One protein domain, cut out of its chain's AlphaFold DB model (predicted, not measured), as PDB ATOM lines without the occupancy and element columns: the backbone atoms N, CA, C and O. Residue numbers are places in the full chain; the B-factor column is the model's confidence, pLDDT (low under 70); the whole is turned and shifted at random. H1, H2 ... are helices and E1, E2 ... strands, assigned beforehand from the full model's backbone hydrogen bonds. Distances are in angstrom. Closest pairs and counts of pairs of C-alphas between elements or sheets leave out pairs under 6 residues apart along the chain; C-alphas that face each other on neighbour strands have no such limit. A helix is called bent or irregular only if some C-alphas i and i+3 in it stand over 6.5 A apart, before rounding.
ATOM      1  N   VAL A   3     -35.106  11.932   9.201       92.56
ATOM      2  CA  VAL A   3     -35.788  10.787   9.812       92.56
ATOM      3  C   VAL A   3     -36.671  11.288  10.947       92.56
ATOM      4  O   VAL A   3     -36.221  12.096  11.754       92.56
ATOM      5  N   ILE A   4     -37.889  10.772  11.047       91.25
ATOM      6  CA  ILE A   4     -38.759  10.995  12.203       91.25
ATOM      7  C   ILE A   4     -39.127   9.665  12.855       91.25
ATOM      8  O   ILE A   4     -39.358   8.662  12.179       91.25
ATOM      9  N   TYR A   5     -39.187   9.661  14.183       86.31
ATOM     10  CA  TYR A   5     -39.705   8.548  14.970       86.31
ATOM     11  C   TYR A   5     -41.121   8.902  15.405       86.31
ATOM     12  O   TYR A   5     -41.293   9.805  16.215       86.31
ATOM     13  N   LYS A   6     -42.136   8.183  14.911       77.75
ATOM     14  CA  LYS A   6     -43.535   8.455  15.297       77.75
ATOM     15  C   LYS A   6     -43.843   8.136  16.768       77.75
ATOM     16  O   LYS A   6     -44.902   8.501  17.260       77.75
ATOM     17  N   ILE A   7     -42.956   7.407  17.449       78.12
ATOM     18  CA  ILE A   7     -43.145   6.929  18.821       78.12
ATOM     19  C   ILE A   7     -41.943   7.360  19.669       78.12
ATOM     20  O   ILE A   7     -40.828   6.869  19.461       78.12
ATOM     21  N   ASP A   8     -42.185   8.220  20.661       79.44
ATOM     22  CA  ASP A   8     -41.159   8.793  21.547       79.44
ATOM     23  C   ASP A   8     -40.276   7.754  22.260       79.44
ATOM     24  O   ASP A   8     -39.051   7.916  22.259       79.44
ATOM     25  N   PRO A   9     -40.818   6.653  22.825       85.56
ATOM     26  CA  PRO A   9     -39.989   5.586  23.379       85.56
ATOM     27  C   PRO A   9     -38.907   5.066  22.423       85.56
ATOM     28  O   PRO A   9     -37.770   4.858  22.847       85.56
ATOM     29  N   LYS A  10     -39.219   4.897  21.128       82.94
ATOM     30  CA  LYS A  10     -38.243   4.397  20.144       82.94
ATOM     31  C   LYS A  10     -37.119   5.399  19.913       82.94
ATOM     32  O   LYS A  10     -35.962   4.996  19.826       82.94
ATOM     33  N   ARG A  11     -37.442   6.695  19.869       85.50
ATOM     34  CA  ARG A  11     -36.444   7.761  19.746       85.50
ATOM     35  C   ARG A  11     -35.456   7.737  20.910       85.50
ATOM     36  O   ARG A  11     -34.254   7.690  20.669       85.50
ATOM     37  N   ARG A  12     -35.955   7.681  22.152       87.62
ATOM     38  CA  ARG A  12     -35.110   7.678  23.362       87.62
ATOM     39  C   ARG A  12     -34.129   6.507  23.389       87.62
ATOM     40  O   ARG A  12     -32.966   6.688  23.742       87.62
ATOM     41  N   ILE A  13     -34.587   5.314  23.000       86.31
ATOM     42  CA  ILE A  13     -33.729   4.126  22.880       86.31
ATOM     43  C   ILE A  13     -32.607   4.420  21.882       86.31
ATOM     44  O   ILE A  13     -31.428   4.319  22.213       86.31
ATOM     45  N   ILE A  14     -32.955   4.852  20.674       83.56
ATOM     46  CA  ILE A  14     -31.979   5.091  19.612       83.56
ATOM     47  C   ILE A  14     -30.956   6.169  20.007       83.56
ATOM     48  O   ILE A  14     -29.752   5.951  19.874       83.56
ATOM     49  N   GLU A  15     -31.394   7.288  20.580       85.38
ATOM     50  CA  GLU A  15     -30.500   8.348  21.071       85.38
ATOM     51  C   GLU A  15     -29.491   7.841  22.117       85.38
ATOM     52  O   GLU A  15     -28.329   8.273  22.132       85.38
ATOM     53  N   SER A  16     -29.910   6.869  22.933       86.81
ATOM     54  CA  SER A  16     -29.100   6.266  23.995       86.81
ATOM     55  C   SER A  16     -28.090   5.237  23.472       86.81
ATOM     56  O   SER A  16     -26.942   5.236  23.913       86.81
ATOM     57  N   PHE A  17     -28.481   4.379  22.523       81.94
ATOM     58  CA  PHE A  17     -27.679   3.217  22.100       81.94
ATOM     59  C   PHE A  17     -26.799   3.452  20.869       81.94
ATOM     60  O   PHE A  17     -25.918   2.644  20.573       81.94
ATOM     61  N   LEU A  18     -27.000   4.545  20.129       80.50
ATOM     62  CA  LEU A  18     -26.219   4.788  18.923       80.50
ATOM     63  C   LEU A  18     -24.781   5.205  19.229       80.50
ATOM     64  O   LEU A  18     -24.525   6.302  19.738       80.50
ATOM     65  N   TYR A  19     -23.851   4.352  18.794       77.38
ATOM     66  CA  TYR A  19     -22.424   4.660  18.713       77.38
ATOM     67  C   TYR A  19     -22.150   5.778  17.695       77.38
ATOM     68  O   TYR A  19     -21.415   6.723  17.969       77.38
ATOM     69  N   ASN A  20     -22.800   5.718  16.526       80.69
ATOM     70  CA  ASN A  20     -22.679   6.755  15.508       80.69
ATOM     71  C   ASN A  20     -23.630   7.923  15.809       80.69
ATOM     72  O   ASN A  20     -24.806   7.889  15.450       80.69
ATOM     73  N   LYS A  21     -23.105   8.986  16.421       83.31
ATOM     74  CA  LYS A  21     -23.890  10.180  16.764       83.31
ATOM     75  C   LYS A  21     -24.312  11.019  15.549       83.31
ATOM     76  O   LYS A  21     -25.227  11.826  15.679       83.31
ATOM     77  N   HIS A  22     -23.751  10.804  14.353       86.62
ATOM     78  CA  HIS A  22     -24.123  11.593  13.170       86.62
ATOM     79  C   HIS A  22     -25.573  11.394  12.729       86.62
ATOM     80  O   HIS A  22     -26.171  12.300  12.148       86.62
ATOM     81  N   ILE A  23     -26.154  10.220  12.985       84.31
ATOM     82  CA  ILE A  23     -27.554   9.969  12.632       84.31
ATOM     83  C   ILE A  23     -28.516  10.809  13.479       84.31
ATOM     84  O   ILE A  23     -29.599  11.128  13.000       84.31
ATOM     85  N   LEU A  24     -28.096  11.263  14.667       86.25
ATOM     86  CA  LEU A  24     -28.902  12.142  15.516       86.25
ATOM     87  C   LEU A  24     -29.179  13.487  14.830       86.25
ATOM     88  O   LEU A  24     -30.292  13.989  14.906       86.25
ATOM     89  N   TYR A  25     -28.229  14.016  14.048       89.75
ATOM     90  CA  TYR A  25     -28.434  15.244  13.258       89.75
ATOM     91  C   TYR A  25     -29.429  15.073  12.099       89.75
ATOM     92  O   TYR A  25     -29.892  16.055  11.501       89.75
ATOM     93  N   LYS A  26     -29.747  13.826  11.738       91.06
ATOM     94  CA  LYS A  26     -30.760  13.512  10.726       91.06
ATOM     95  C   LYS A  26     -32.155  13.378  11.332       91.06
ATOM     96  O   LYS A  26     -33.109  13.381  10.560       91.06
ATOM     97  N   ILE A  27     -32.280  13.289  12.656       91.56
ATOM     98  CA  ILE A  27     -33.576  13.232  13.333       91.56
ATOM     99  C   ILE A  27     -34.232  14.617  13.264       91.56
ATOM    100  O   ILE A  27     -33.555  15.637  13.399       91.56
ATOM    101  N   THR A  28     -35.532  14.652  12.993       92.12
ATOM    102  CA  THR A  28     -36.354  15.866  13.020       92.12
ATOM    103  C   THR A  28     -37.652  15.598  13.773       92.12
ATOM    104  O   THR A  28     -38.129  14.463  13.825       92.12
ATOM    105  N   ASP A  29     -38.208  16.664  14.337       90.44
ATOM    106  CA  ASP A  29     -39.543  16.708  14.935       90.44
ATOM    107  C   ASP A  29     -40.621  17.091  13.906       90.44
ATOM    108  O   ASP A  29     -41.813  16.908  14.145       90.44
ATOM    109  N   ASN A  30     -40.212  17.586  12.733       92.12
ATOM    110  CA  ASN A  30     -41.118  17.954  11.655       92.12
ATOM    111  C   ASN A  30     -41.342  16.774  10.697       92.12
ATOM    112  O   ASN A  30     -40.463  16.395   9.920       92.12
ATOM    113  N   LYS A  31     -42.554  16.211  10.716       90.25
ATOM    114  CA  LYS A  31     -42.929  15.069   9.870       90.25
ATOM    115  C   LYS A  31     -42.877  15.370   8.366       90.25
ATOM    116  O   LYS A  31     -42.637  14.442   7.600       90.25
ATOM    117  N   LEU A  32     -43.069  16.625   7.953       92.44
ATOM    118  CA  LEU A  32     -43.059  17.029   6.540       92.44
ATOM    119  C   LEU A  32     -41.629  17.203   5.999       92.44
ATOM    120  O   LEU A  32     -41.377  16.984   4.824       92.44
ATOM    121  N   GLU A  33     -40.652  17.489   6.864       93.50
ATOM    122  CA  GLU A  33     -39.228  17.480   6.483       93.50
ATOM    123  C   GLU A  33     -38.651  16.060   6.359       93.50
ATOM    124  O   GLU A  33     -37.610  15.843   5.726       93.50
ATOM    125  N   ALA A  34     -39.278  15.086   7.024       93.12
ATOM    126  CA  ALA A  34     -38.800  13.716   7.095       93.12
ATOM    127  C   ALA A  34     -39.240  12.900   5.875       93.12
ATOM    128  O   ALA A  34     -40.422  12.682   5.639       93.12
ATOM    129  N   GLN A  35     -38.264  12.350   5.156       93.00
ATOM    130  CA  GLN A  35     -38.515  11.402   4.061       93.00
ATOM    131  C   GLN A  35     -38.554   9.951   4.566       93.00
ATOM    132  O   GLN A  35     -39.022   9.059   3.868       93.00
ATOM    133  N   ILE A  36     -38.042   9.698   5.778       93.00
ATOM    134  CA  ILE A  36     -38.070   8.386   6.429       93.00
ATOM    135  C   ILE A  36     -38.859   8.499   7.726       93.00
ATOM    136  O   ILE A  36     -38.485   9.245   8.632       93.00
ATOM    137  N   HIS A  37     -39.916   7.701   7.832       90.50
ATOM    138  CA  HIS A  37     -40.779   7.644   9.004       90.50
ATOM    139  C   HIS A  37     -40.621   6.280   9.667       90.50
ATOM    140  O   HIS A  37     -40.980   5.251   9.095       90.50
ATOM    141  N   ILE A  38     -40.077   6.262  10.883       89.00
ATOM    142  CA  ILE A  38     -39.962   5.045  11.684       89.00
ATOM    143  C   ILE A  38     -41.280   4.831  12.421       89.00
ATOM    144  O   ILE A  38     -41.657   5.603  13.309       89.00
ATOM    145  N   VAL A  39     -41.970   3.762  12.037       82.62
ATOM    146  CA  VAL A  39     -43.305   3.402  12.524       82.62
ATOM    147  C   VAL A  39     -43.284   2.078  13.289       82.62
ATOM    148  O   VAL A  39     -42.239   1.442  13.455       82.62
ATOM    149  N   ASP A  40     -44.420   1.678  13.854       77.56
ATOM    150  CA  ASP A  40     -44.530   0.373  14.503       77.56
ATOM    151  C   ASP A  40     -44.609  -0.785  13.496       77.56
ATOM    152  O   ASP A  40     -45.042  -0.601  12.365       77.56
ATOM    153  N   ILE A  41     -44.190  -1.991  13.882       71.69
ATOM    154  CA  ILE A  41     -44.339  -3.181  13.031       71.69
ATOM    155  C   ILE A  41     -45.711  -3.841  13.215       71.69
ATOM    156  O   ILE A  41     -46.098  -4.667  12.395       71.69
ATOM    157  N   ASN A  42     -46.501  -3.442  14.220       64.31
ATOM    158  CA  ASN A  42     -47.884  -3.892  14.422       64.31
ATOM    159  C   ASN A  42     -48.813  -3.580  13.229       64.31
ATOM    160  O   ASN A  42     -49.916  -4.110  13.138       64.31
ATOM    161  N   TYR A  43     -48.363  -2.781  12.261       57.00
ATOM    162  CA  TYR A  43     -49.043  -2.583  10.980       57.00
ATOM    163  C   TYR A  43     -48.753  -3.700   9.949       57.00
ATOM    164  O   TYR A  43     -49.322  -3.711   8.864       57.00
ATOM    165  N   SER A  44     -47.927  -4.696  10.278       52.28
ATOM    166  CA  SER A  44     -47.673  -5.881   9.438       52.28
ATOM    167  C   SER A  44     -48.888  -6.809   9.304       52.28
ATOM    168  O   SER A  44     -49.019  -7.493   8.289       52.28
ATOM    169  N   TYR A  45     -49.854  -6.755  10.237       51.44
ATOM    170  CA  TYR A  45     -51.160  -7.429  10.106       51.44
ATOM    171  C   TYR A  45     -52.024  -6.884   8.957       51.44
ATOM    172  O   TYR A  45     -53.130  -7.376   8.715       51.44
ATOM    173  N   ILE A  46     -51.562  -5.842   8.266       53.62
ATOM    174  CA  ILE A  46     -52.213  -5.309   7.074       53.62
ATOM    175  C   ILE A  46     -51.934  -6.211   5.848       53.62
ATOM    176  O   ILE A  46     -52.593  -6.075   4.822       53.62
ATOM    177  N   PHE A  47     -51.046  -7.206   5.951       53.03
ATOM    178  CA  PHE A  47     -50.771  -8.159   4.871       53.03
ATOM    179  C   PHE A  47     -51.540  -9.488   5.039       53.03
ATOM    180  O   PHE A  47     -51.582 -10.018   6.149       53.03
ATOM    181  N   PRO A  48     -52.136 -10.088   3.981       53.25
ATOM    182  CA  PRO A  48     -52.321  -9.593   2.608       53.25
ATOM    183  C   PRO A  48     -53.626  -8.795   2.412       53.25
ATOM    184  O   PRO A  48     -53.892  -8.281   1.327       53.25
ATOM    185  N   LYS A  49     -54.480  -8.703   3.442       54.97
ATOM    186  CA  LYS A  49     -55.735  -7.938   3.395       54.97
ATOM    187  C   LYS A  49     -55.458  -6.481   3.747       54.97
ATOM    188  O   LYS A  49     -55.743  -6.026   4.855       54.97
ATOM    189  N   ILE A  50     -54.903  -5.776   2.767       57.22
ATOM    190  CA  ILE A  50     -54.580  -4.357   2.855       57.22
ATOM    191  C   ILE A  50     -55.878  -3.548   2.877       57.22
ATOM    192  O   ILE A  50     -56.409  -3.129   1.845       57.22
ATOM    193  N   ASP A  51     -56.427  -3.365   4.077       56.84
ATOM    194  CA  ASP A  51     -57.498  -2.405   4.312       56.84
ATOM    195  C   ASP A  51     -56.898  -0.998   4.281       56.84
ATOM    196  O   ASP A  51     -56.089  -0.636   5.138       56.84
ATOM    197  N   LYS A  52     -57.321  -0.195   3.296       54.19
ATOM    198  CA  LYS A  52     -56.940   1.218   3.167       54.19
ATOM    199  C   LYS A  52     -57.146   1.986   4.479       54.19
ATOM    200  O   LYS A  52     -56.330   2.839   4.807       54.19
ATOM    201  N   ARG A  53     -58.167   1.637   5.275       55.91
ATOM    202  CA  ARG A  53     -58.457   2.299   6.559       55.91
ATOM    203  C   ARG A  53     -57.376   2.079   7.616       55.91
ATOM    204  O   ARG A  53     -57.210   2.925   8.483       55.91
ATOM    205  N   LYS A  54     -56.615   0.981   7.540       54.22
ATOM    206  CA  LYS A  54     -55.490   0.723   8.456       54.22
ATOM    207  C   LYS A  54     -54.219   1.488   8.070       54.22
ATOM    208  O   LYS A  54     -53.373   1.696   8.933       54.22
ATOM    209  N   PHE A  55     -54.109   1.939   6.815       57.69
ATOM    210  CA  PHE A  55     -53.011   2.788   6.335       57.69
ATOM    211  C   PHE A  55     -53.207   4.279   6.633       57.69
ATOM    212  O   PHE A  55     -52.212   4.988   6.750       57.69
ATOM    213  N   LEU A  56     -54.445   4.742   6.849       51.88
ATOM    214  CA  LEU A  56     -54.740   6.131   7.252       51.88
ATOM    215  C   LEU A  56     -54.099   6.524   8.598       51.88
ATOM    216  O   LEU A  56     -53.923   7.700   8.885       51.88
ATOM    217  N   ASN A  57     -53.704   5.547   9.421       55.66
ATOM    218  CA  ASN A  57     -52.952   5.809  10.655       55.66
ATOM    219  C   ASN A  57     -51.437   5.981  10.409       55.66
ATOM    220  O   ASN A  57     -50.706   6.418  11.299       55.66
ATOM    221  N   LEU A  58     -50.940   5.599   9.227       63.31
ATOM    222  CA  LEU A  58     -49.526   5.672   8.841       63.31
ATOM    223  C   LEU A  58     -49.223   6.900   7.985       63.31
ATOM    224  O   LEU A  58     -48.176   7.512   8.187       63.31
ATOM    225  N   ILE A  59     -50.139   7.272   7.094       75.31
ATOM    226  CA  ILE A  59     -50.092   8.487   6.278       75.31
ATOM    227  C   ILE A  59     -51.314   9.308   6.672       75.31
ATOM    228  O   ILE A  59     -52.440   8.870   6.447       75.31
ATOM    229  N   ASP A  60     -51.081  10.451   7.314       80.25
ATOM    230  CA  ASP A  60     -52.142  11.421   7.581       80.25
ATOM    231  C   ASP A  60     -52.311  12.380   6.392       80.25
ATOM    232  O   ASP A  60     -51.494  12.385   5.473       80.25
ATOM    233  N   GLU A  61     -53.377  13.182   6.407       84.38
ATOM    234  CA  GLU A  61     -53.749  14.065   5.292       84.38
ATOM    235  C   GLU A  61     -52.635  15.054   4.906       84.38
ATOM    236  O   GLU A  61     -52.484  15.384   3.732       84.38
ATOM    237  N   GLU A  62     -51.834  15.523   5.867       87.88
ATOM    238  CA  GLU A  62     -50.732  16.448   5.585       87.88
ATOM    239  C   GLU A  62     -49.594  15.736   4.848       87.88
ATOM    240  O   GLU A  62     -49.065  16.263   3.874       87.88
ATOM    241  N   ILE A  63     -49.256  14.512   5.266       88.31
ATOM    242  CA  ILE A  63     -48.259  13.682   4.578       88.31
ATOM    243  C   ILE A  63     -48.764  13.280   3.180       88.31
ATOM    244  O   ILE A  63     -47.984  13.288   2.231       88.31
ATOM    245  N   GLU A  64     -50.049  12.945   3.031       86.31
ATOM    246  CA  GLU A  64     -50.637  12.576   1.732       86.31
ATOM    247  C   GLU A  64     -50.609  13.733   0.724       86.31
ATOM    248  O   GLU A  64     -50.448  13.498  -0.469       86.31
ATOM    249  N   LYS A  65     -50.737  14.980   1.197       90.00
ATOM    250  CA  LYS A  65     -50.638  16.181   0.352       90.00
ATOM    251  C   LYS A  65     -49.202  16.553  -0.014       90.00
ATOM    252  O   LYS A  65     -48.997  17.131  -1.074       90.00
ATOM    253  N   GLU A  66     -48.245  16.270   0.865       92.94
ATOM    254  CA  GLU A  66     -46.836  16.639   0.674       92.94
ATOM    255  C   GLU A  66     -46.080  15.655  -0.232       92.94
ATOM    256  O   GLU A  66     -45.177  16.058  -0.962       92.94
ATOM    257  N   PHE A  67     -46.422  14.361  -0.194       90.94
ATOM    258  CA  PHE A  67     -45.663  13.314  -0.883       90.94
ATOM    259  C   PHE A  67     -46.494  12.558  -1.920       90.94
ATOM    260  O   PHE A  67     -47.562  12.025  -1.628       90.94
ATOM    261  N   ASP A  68     -45.926  12.390  -3.116       91.75
ATOM    262  CA  ASP A  68     -46.605  11.713  -4.225       91.75
ATOM    263  C   ASP A  68     -46.627  10.183  -4.098       91.75
ATOM    264  O   ASP A  68     -47.469   9.517  -4.701       91.75
ATOM    265  N   SER A  69     -45.667   9.586  -3.382       90.31
ATOM    266  CA  SER A  69     -45.449   8.132  -3.354       90.31
ATOM    267  C   SER A  69     -44.907   7.632  -2.019       90.31
ATOM    268  O   SER A  69     -44.082   8.281  -1.376       90.31
ATOM    269  N   PHE A  70     -45.340   6.432  -1.629       86.94
ATOM    270  CA  PHE A  70     -45.082   5.847  -0.318       86.94
ATOM    271  C   PHE A  70     -44.479   4.452  -0.426       86.94
ATOM    272  O   PHE A  70     -45.068   3.540  -1.009       86.94
TER     273      PHE A  70
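This is residues 3 to 70 of the 145 residues of the protein "DRMBL domain-containing protein" of Plasmodium falciparum (isolate HB3) (UniProt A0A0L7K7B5). Look first for a short ribbon of two parallel strands, E1 and E2, in the middle of a loose model; the loop of helices H1 and H2 reaches out from one side of it, and a wide open arc through H3, H4 and H5 lies on the other. Contacts between these parts are few, and no helix touches another. The printed part has 68 residues, with five named helices and two named strands that follow each other along the chain as E1, H1, H2, E2, H3, H4, H5, and its class is mostly helix. It is loose, with a radius of gyration of the C-alphas of 13.7 A, and only just elongated, spanning 39 by 26 by 16 A.

Begin at the sheet, where E1, residues 3 to 5, and E2, residues 34 to 38, are parallel neighbours at 35 degrees. N 4 and O 36 are 2.9 A apart and N 38 and O 4 are 2.8 A apart, within hydrogen-bond range. Between the strands come H1, residues 8 to 17, and H2, residues 21 to 26, a strand-helix-strand unit, two parallel neighbour strands joined through helices, with a left-handed crossover. H1 and H2 are close but not clearly touching, with the closest C-alphas, those of Glu 15 and Leu 24, 6.9 A apart. They run opposite ways at a shallow tilt of 33 degrees, only just short of steep. Past E2, look for H3, residues 41 to 46, and H4, residues 52 to 55; they are close but not clearly touching, with the closest C-alphas, those of Ile 46 and Lys 54, 7.0 A apart. H5, residues 61 to 66, is apart from E1 and E2, and from H4 too. In H1 and H5 every O i to N i+4 pair is within hydrogen-bond range; H2 has 0 of 2 but 3 of 3 O i to N i+3 pairs, H3 has 0 of 2 but 2 of 3, and H4 is too short for an O i to N i+4 pair.

Find C-alpha 3 at (-35.788, 10.787, 9.812), where E1 begins; it runs 6.9 A, and E2 runs 9.9 A. H1 starts at C-alpha 8, (-41.159, 8.793, 21.547), and runs 14.6 A; H2 runs 9.7 A. H3 runs 10.1 A and is neither bent nor irregular, but only just: C-alphas 42 and 45 are 6.5 A apart. H4 runs 5.3 A, and H5 runs 8.7 A to C-alpha 66 at (-46.836, 16.639, 0.674).

The two C-alphas farthest apart are those of Lys 21 and Lys 49, 39.0 A. Residues 16 to 22 and 47 to 53 stand free. The printed part has no cut and no long link. Confidence is low, with pLDDT under 70, at residues 42 to 58.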